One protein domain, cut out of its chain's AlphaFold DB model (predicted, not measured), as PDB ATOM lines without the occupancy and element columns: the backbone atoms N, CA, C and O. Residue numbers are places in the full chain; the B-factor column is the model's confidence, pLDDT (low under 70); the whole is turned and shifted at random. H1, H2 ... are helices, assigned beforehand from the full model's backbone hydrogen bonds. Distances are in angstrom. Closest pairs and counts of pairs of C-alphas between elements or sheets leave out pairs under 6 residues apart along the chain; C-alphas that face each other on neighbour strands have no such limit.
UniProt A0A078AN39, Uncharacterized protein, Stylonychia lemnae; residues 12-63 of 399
ATOM      1  N   LYS A  12     -26.033 -25.308  65.101       86.19
ATOM      2  CA  LYS A  12     -25.800 -26.329  64.070       86.19
ATOM      3  C   LYS A  12     -24.555 -26.050  63.222       86.19
ATOM      4  O   LYS A  12     -24.087 -26.941  62.523       86.19
ATOM      5  N   GLN A  13     -24.035 -24.824  63.248       81.00
ATOM      6  CA  GLN A  13     -22.819 -24.461  62.533       81.00
ATOM      7  C   GLN A  13     -21.608 -24.777  63.404       81.00
ATOM      8  O   GLN A  13     -21.451 -24.244  64.500       81.00
ATOM      9  N   ARG A  14     -20.726 -25.636  62.893       77.25
ATOM     10  CA  ARG A  14     -19.439 -25.923  63.524       77.25
ATOM     11  C   ARG A  14     -18.619 -24.633  63.590       77.25
ATOM     12  O   ARG A  14     -18.521 -23.905  62.600       77.25
ATOM     13  N   THR A  15     -18.036 -24.351  64.753       74.62
ATOM     14  CA  THR A  15     -17.073 -23.257  64.913       74.62
ATOM     15  C   THR A  15     -15.971 -23.435  63.866       74.62
ATOM     16  O   THR A  15     -15.431 -24.543  63.775       74.62
ATOM     17  N   PRO A  16     -15.665 -22.416  63.041       72.00
ATOM     18  CA  PRO A  16     -14.587 -22.536  62.070       72.00
ATOM     19  C   PRO A  16     -13.290 -22.886  62.797       72.00
ATOM     20  O   PRO A  16     -13.067 -22.452  63.931       72.00
ATOM     21  N   GLU A  17     -12.450 -23.692  62.154       68.44
ATOM     22  CA  GLU A  17     -11.131 -23.988  62.698       68.44
ATOM     23  C   GLU A  17     -10.328 -22.693  62.852       68.44
ATOM     24  O   GLU A  17     -10.513 -21.723  62.111       68.44
ATOM     25  N   PHE A  18      -9.467 -22.662  63.866       73.31
ATOM     26  CA  PHE A  18      -8.622 -21.510  64.136       73.31
ATOM     27  C   PHE A  18      -7.799 -21.176  62.888       73.31
ATOM     28  O   PHE A  18      -7.168 -22.045  62.283       73.31
ATOM     29  N   TYR A  19      -7.806 -19.903  62.491       70.56
ATOM     30  CA  TYR A  19      -6.988 -19.453  61.374       70.56
ATOM     31  C   TYR A  19      -5.518 -19.574  61.767       70.56
ATOM     32  O   TYR A  19      -4.991 -18.771  62.538       70.56
ATOM     33  N   ASN A  20      -4.843 -20.580  61.216       65.69
ATOM     34  CA  ASN A  20      -3.393 -20.651  61.248       65.69
ATOM     35  C   ASN A  20      -2.847 -19.558  60.335       65.69
ATOM     36  O   ASN A  20      -2.681 -19.771  59.133       65.69
ATOM     37  N   ALA A  21      -2.594 -18.376  60.895       70.19
ATOM     38  CA  ALA A  21      -1.923 -17.302  60.181       70.19
ATOM     39  C   ALA A  21      -0.504 -17.769  59.824       70.19
ATOM     40  O   ALA A  21       0.419 -17.701  60.628       70.19
ATOM     41  N   ARG A  22      -0.341 -18.310  58.613       72.38
ATOM     42  CA  ARG A  22       0.959 -18.716  58.053       72.38
ATOM     43  C   ARG A  22       1.687 -17.552  57.390       72.38
ATOM     44  O   ARG A  22       2.824 -17.707  56.957       72.38
ATOM     45  N   VAL A  23       1.027 -16.406  57.274       79.88
ATOM     46  CA  VAL A  23       1.506 -15.253  56.523       79.88
ATOM     47  C   VAL A  23       1.195 -13.997  57.328       79.88
ATOM     48  O   VAL A  23       0.106 -13.859  57.883       79.88
ATOM     49  N   THR A  24       2.181 -13.114  57.436       79.62
ATOM     50  CA  THR A  24       2.006 -11.753  57.959       79.62
ATOM     51  C   THR A  24       1.103 -10.928  57.028       79.62
ATOM     52  O   THR A  24       0.947 -11.293  55.862       79.62
ATOM     53  N   PRO A  25       0.528  -9.803  57.495       80.75
ATOM     54  CA  PRO A  25      -0.229  -8.883  56.637       80.75
ATOM     55  C   PRO A  25       0.546  -8.430  55.389       80.75
ATOM     56  O   PRO A  25      -0.054  -8.206  54.346       80.75
ATOM     57  N   ASP A  26       1.877  -8.393  55.481       87.19
ATOM     58  CA  ASP A  26       2.783  -7.968  54.408       87.19
ATOM     59  C   ASP A  26       3.153  -9.108  53.436       87.19
ATOM     60  O   ASP A  26       4.106  -8.999  52.667       87.19
ATOM     61  N   GLY A  27       2.476 -10.259  53.507       83.00
ATOM     62  CA  GLY A  27       2.728 -11.396  52.615       83.00
ATOM     63  C   GLY A  27       3.958 -12.241  52.970       83.00
ATOM     64  O   GLY A  27       4.211 -13.268  52.336       83.00
ATOM     65  N   ARG A  28       4.724 -11.882  54.011       83.19
ATOM     66  CA  ARG A  28       5.877 -12.685  54.453       83.19
ATOM     67  C   ARG A  28       5.387 -13.930  55.178       83.19
ATOM     68  O   ARG A  28       4.602 -13.824  56.124       83.19
ATOM     69  N   LYS A  29       5.870 -15.103  54.760       83.44
ATOM     70  CA  LYS A  29       5.593 -16.373  55.442       83.44
ATOM     71  C   LYS A  29       6.114 -16.289  56.877       83.44
ATOM     72  O   LYS A  29       7.293 -16.022  57.099       83.44
ATOM     73  N   LEU A  30       5.231 -16.521  57.843       75.12
ATOM     74  CA  LEU A  30       5.620 -16.757  59.224       75.12
ATOM     75  C   LEU A  30       6.271 -18.137  59.256       75.12
ATOM     76  O   LEU A  30       5.603 -19.157  59.423       75.12
ATOM     77  N   ASN A  31       7.585 -18.165  59.047       68.06
ATOM     78  CA  ASN A  31       8.405 -19.320  59.365       68.06
ATOM     79  C   ASN A  31       8.400 -19.444  60.893       68.06
ATOM     80  O   ASN A  31       9.341 -19.026  61.560       68.06
ATOM     81  N   PHE A  32       7.312 -19.978  61.460       61.22
ATOM     82  CA  PHE A  32       7.318 -20.553  62.800       61.22
ATOM     83  C   PHE A  32       8.214 -21.767  62.702       61.22
ATOM     84  O   PHE A  32       7.793 -22.868  62.353       61.22
ATOM     85  N   VAL A  33       9.500 -21.486  62.818       54.66
ATOM     86  CA  VAL A  33      10.535 -22.425  62.498       54.66
ATOM     87  C   VAL A  33      10.307 -23.650  63.370       54.66
ATOM     88  O   VAL A  33      10.354 -23.566  64.596       54.66
ATOM     89  N   ALA A  34      10.138 -24.803  62.729       53.41
ATOM     90  CA  ALA A  34      10.295 -26.108  63.361       53.41
ATOM     91  C   ALA A  34      11.657 -26.248  64.091       53.41
ATOM     92  O   ALA A  34      11.861 -27.191  64.849       53.41
ATOM     93  N   ASN A  35      12.566 -25.273  63.943       51.16
ATOM     94  CA  ASN A  35      13.795 -25.130  64.720       51.16
ATOM     95  C   ASN A  35      13.553 -24.847  66.209       51.16
ATOM     96  O   ASN A  35      14.482 -25.038  66.986       51.16
ATOM     97  N   SER A  36      12.347 -24.470  66.659       53.97
ATOM     98  CA  SER A  36      12.063 -24.347  68.100       53.97
ATOM     99  C   SER A  36      12.143 -25.680  68.858       53.97
ATOM    100  O   SER A  36      12.155 -25.670  70.085       53.97
ATOM    101  N   LEU A  37      12.209 -26.818  68.157       56.12
ATOM    102  CA  LEU A  37      12.474 -28.122  68.771       56.12
ATOM    103  C   LEU A  37      13.934 -28.276  69.233       56.12
ATOM    104  O   LEU A  37      14.182 -29.042  70.155       56.12
ATOM    105  N   ASN A  38      14.879 -27.516  68.658       56.66
ATOM    106  CA  ASN A  38      16.315 -27.606  68.964       56.66
ATOM    107  C   ASN A  38      16.935 -26.305  69.502       56.66
ATOM    108  O   ASN A  38      18.137 -26.265  69.771       56.66
ATOM    109  N   VAL A  39      16.156 -25.233  69.691       66.25
ATOM    110  CA  VAL A  39      16.658 -24.051  70.409       66.25
ATOM    111  C   VAL A  39      16.845 -24.446  71.870       66.25
ATOM    112  O   VAL A  39      15.868 -24.673  72.588       66.25
ATOM    113  N   LYS A  40      18.108 -24.529  72.312       67.94
ATOM    114  CA  LYS A  40      18.462 -24.610  73.732       67.94
ATOM    115  C   LYS A  40      17.713 -23.485  74.442       67.94
ATOM    116  O   LYS A  40      17.999 -22.313  74.202       67.94
ATOM    117  N   LYS A  41      16.708 -23.834  75.251       66.44
ATOM    118  CA  LYS A  41      15.968 -22.853  76.048       66.44
ATOM    119  C   LYS A  41      16.997 -22.098  76.884       66.44
ATOM    120  O   LYS A  41      17.727 -22.711  77.654       66.44
ATOM    121  N   THR A  42      17.075 -20.786  76.695       78.94
ATOM    122  CA  THR A  42      18.010 -19.908  77.416       78.94
ATOM    123  C   THR A  42      17.698 -19.836  78.907       78.94
ATOM    124  O   THR A  42      18.563 -19.478  79.698       78.94
ATOM    125  N   PHE A  43      16.486 -20.234  79.297       74.81
ATOM    126  CA  PHE A  43      16.087 -20.381  80.685       74.81
ATOM    127  C   PHE A  43      15.898 -21.859  81.029       74.81
ATOM    128  O   PHE A  43      15.263 -22.588  80.252       74.81
ATOM    129  N   PRO A  44      16.397 -22.312  82.193       78.19
ATOM    130  CA  PRO A  44      16.110 -23.650  82.677       78.19
ATOM    131  C   PRO A  44      14.594 -23.791  82.824       78.19
ATOM    132  O   PRO A  44      13.950 -23.033  83.550       78.19
ATOM    133  N   SER A  45      14.000 -24.753  82.117       76.50
ATOM    134  CA  SER A  45      12.588 -25.074  82.300       76.50
ATOM    135  C   SER A  45      12.425 -25.827  83.615       76.50
ATOM    136  O   SER A  45      12.432 -27.056  83.640       76.50
ATOM    137  N   GLN A  46      12.333 -25.088  84.715       83.12
ATOM    138  CA  GLN A  46      11.989 -25.663  86.007       83.12
ATOM    139  C   GLN A  46      10.506 -26.050  86.015       83.12
ATOM    140  O   GLN A  46       9.656 -25.347  85.459       83.12
ATOM    141  N   SER A  47      10.196 -27.198  86.620       82.75
ATOM    142  CA  SER A  47       8.811 -27.616  86.835       82.75
ATOM    143  C   SER A  47       8.121 -26.593  87.732       82.75
ATOM    144  O   SER A  47       8.622 -26.267  88.805       82.75
ATOM    145  N   ARG A  48       6.964 -26.085  87.300       78.56
ATOM    146  CA  ARG A  48       6.208 -25.065  88.045       78.56
ATOM    147  C   ARG A  48       5.701 -25.578  89.398       78.56
ATOM    148  O   ARG A  48       5.455 -24.780  90.292       78.56
ATOM    149  N   PHE A  49       5.545 -26.898  89.531       83.69
ATOM    150  CA  PHE A  49       5.022 -27.562  90.724       83.69
ATOM    151  C   PHE A  49       5.872 -28.800  91.045       83.69
ATOM    152  O   PHE A  49       5.459 -29.918  90.742       83.69
ATOM    153  N   PRO A  50       7.064 -28.644  91.646       84.50
ATOM    154  CA  PRO A  50       7.951 -29.774  91.929       84.50
ATOM    155  C   PRO A  50       7.293 -30.823  92.844       84.50
ATOM    156  O   PRO A  50       7.468 -32.021  92.629       84.50
ATOM    157  N   GLN A  51       6.440 -30.389  93.780       83.44
ATOM    158  CA  GLN A  51       5.641 -31.265  94.651       83.44
ATOM    159  C   GLN A  51       4.696 -32.208  93.890       83.44
ATOM    160  O   GLN A  51       4.375 -33.293  94.375       83.44
ATOM    161  N   TYR A  52       4.285 -31.835  92.674       84.31
ATOM    162  CA  TYR A  52       3.387 -32.649  91.868       84.31
ATOM    163  C   TYR A  52       4.024 -33.983  91.476       84.31
ATOM    164  O   TYR A  52       3.321 -34.977  91.404       84.31
ATOM    165  N   HIS A  53       5.347 -34.052  91.308       86.50
ATOM    166  CA  HIS A  53       6.018 -35.318  90.995       86.50
ATOM    167  C   HIS A  53       5.892 -36.357  92.111       86.50
ATOM    168  O   HIS A  53       5.922 -37.558  91.844       86.50
ATOM    169  N   VAL A  54       5.761 -35.911  93.362       87.62
ATOM    170  CA  VAL A  54       5.517 -36.803  94.499       87.62
ATOM    171  C   VAL A  54       4.053 -37.232  94.504       87.62
ATOM    172  O   VAL A  54       3.765 -38.419  94.626       87.62
ATOM    173  N   TRP A  55       3.129 -36.289  94.302       83.25
ATOM    174  CA  TRP A  55       1.696 -36.580  94.287       83.25
ATOM    175  C   TRP A  55       1.276 -37.451  93.110       83.25
ATOM    176  O   TRP A  55       0.551 -38.409  93.323       83.25
ATOM    177  N   GLU A  56       1.808 -37.225  91.910       88.06
ATOM    178  CA  GLU A  56       1.547 -38.030  90.713       88.06
ATOM    179  C   GLU A  56       1.855 -39.517  90.944       88.06
ATOM    180  O   GLU A  56       1.137 -40.378  90.436       88.06
ATOM    181  N   LYS A  57       2.879 -39.840  91.748       89.19
ATOM    182  CA  LYS A  57       3.195 -41.232  92.113       89.19
ATOM    183  C   LYS A  57       2.125 -41.867  93.002       89.19
ATOM    184  O   LYS A  57       1.920 -43.072  92.923       89.19
ATOM    185  N   VAL A  58       1.461 -41.071  93.837       87.00
ATOM    186  CA  VAL A  58       0.437 -41.528  94.787       87.00
ATOM    187  C   VAL A  58      -0.948 -41.542  94.139       87.00
ATOM    188  O   VAL A  58      -1.689 -42.510  94.270       87.00
ATOM    189  N   THR A  59      -1.303 -40.477  93.425       81.62
ATOM    190  CA  THR A  59      -2.644 -40.241  92.876       81.62
ATOM    191  C   THR A  59      -2.789 -40.651  91.410       81.62
ATOM    192  O   THR A  59      -3.901 -40.691  90.884       81.62
ATOM    193  N   GLY A  60      -1.678 -40.941  90.730       83.62
ATOM    194  CA  GLY A  60      -1.629 -41.165  89.290       83.62
ATOM    195  C   GLY A  60      -1.729 -39.870  88.474       83.62
ATOM    196  O   GLY A  60      -2.013 -38.790  88.988       83.62
ATOM    197  N   LYS A  61      -1.547 -40.002  87.153       82.31
ATOM    198  CA  LYS A  61      -1.593 -38.904  86.160       82.31
ATOM    199  C   LYS A  61      -2.965 -38.238  85.980       82.31
ATOM    200  O   LYS A  61      -3.094 -37.328  85.168       82.31
ATOM    201  N   PHE A  62      -3.995 -38.730  86.664       74.62
ATOM    202  CA  PHE A  62      -5.382 -38.302  86.463       74.62
ATOM    203  C   PHE A  62      -5.734 -37.013  87.207       74.62
ATOM    204  O   PHE A  62      -6.618 -36.275  86.779       74.62
ATOM    205  N   LEU A  63      -5.049 -36.744  88.315       71.12
ATOM    206  CA  LEU A  63      -5.230 -35.540  89.117       71.12
ATOM    207  C   LEU A  63      -4.128 -34.578  88.722       71.12
ATOM    208  O   LEU A  63      -2.982 -34.861  89.022       71.12
TER     209      LEU A  63
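This is residues 12 to 63 of the 399 residues of an uncharacterized protein of Stylonychia lemnae (UniProt A0A078AN39). With little regular structure, the printed part is an open, flat arch of mostly unnamed chain: residues 12 to 20 make one free leg, the chain turns back around residues 23 to 30, and the other leg ends in the small helix H2. The short helix H1 lies along the span between. The 52 residues hold two named helices, H1 then H2, and no named strand; the class is all helix, with 12 residues in named elements. It is extended, with a radius of gyration of the C-alphas of 19.4 A, and spans 51 by 44 by 14 A.

H1, residues 34 to 37, and H2, residues 52 to 59, are apart. H1 is too short for an O i to N i+4 pair; H2 has 2 of 4 within hydrogen-bond range.

H1 begins at C-alpha 34 (10.295, -26.108, 63.361). H2, 9.7 A long, ends at C-alpha 59 (-2.644, -40.241, 92.876).

The C-alphas farthest apart, of Asp 26 and Val 58, are 52.6 A apart. The printed part has no cut. The link from H1 to H2 is long, 14 residues. Residues 17, 20 and 31 to 41 have pLDDT under 70.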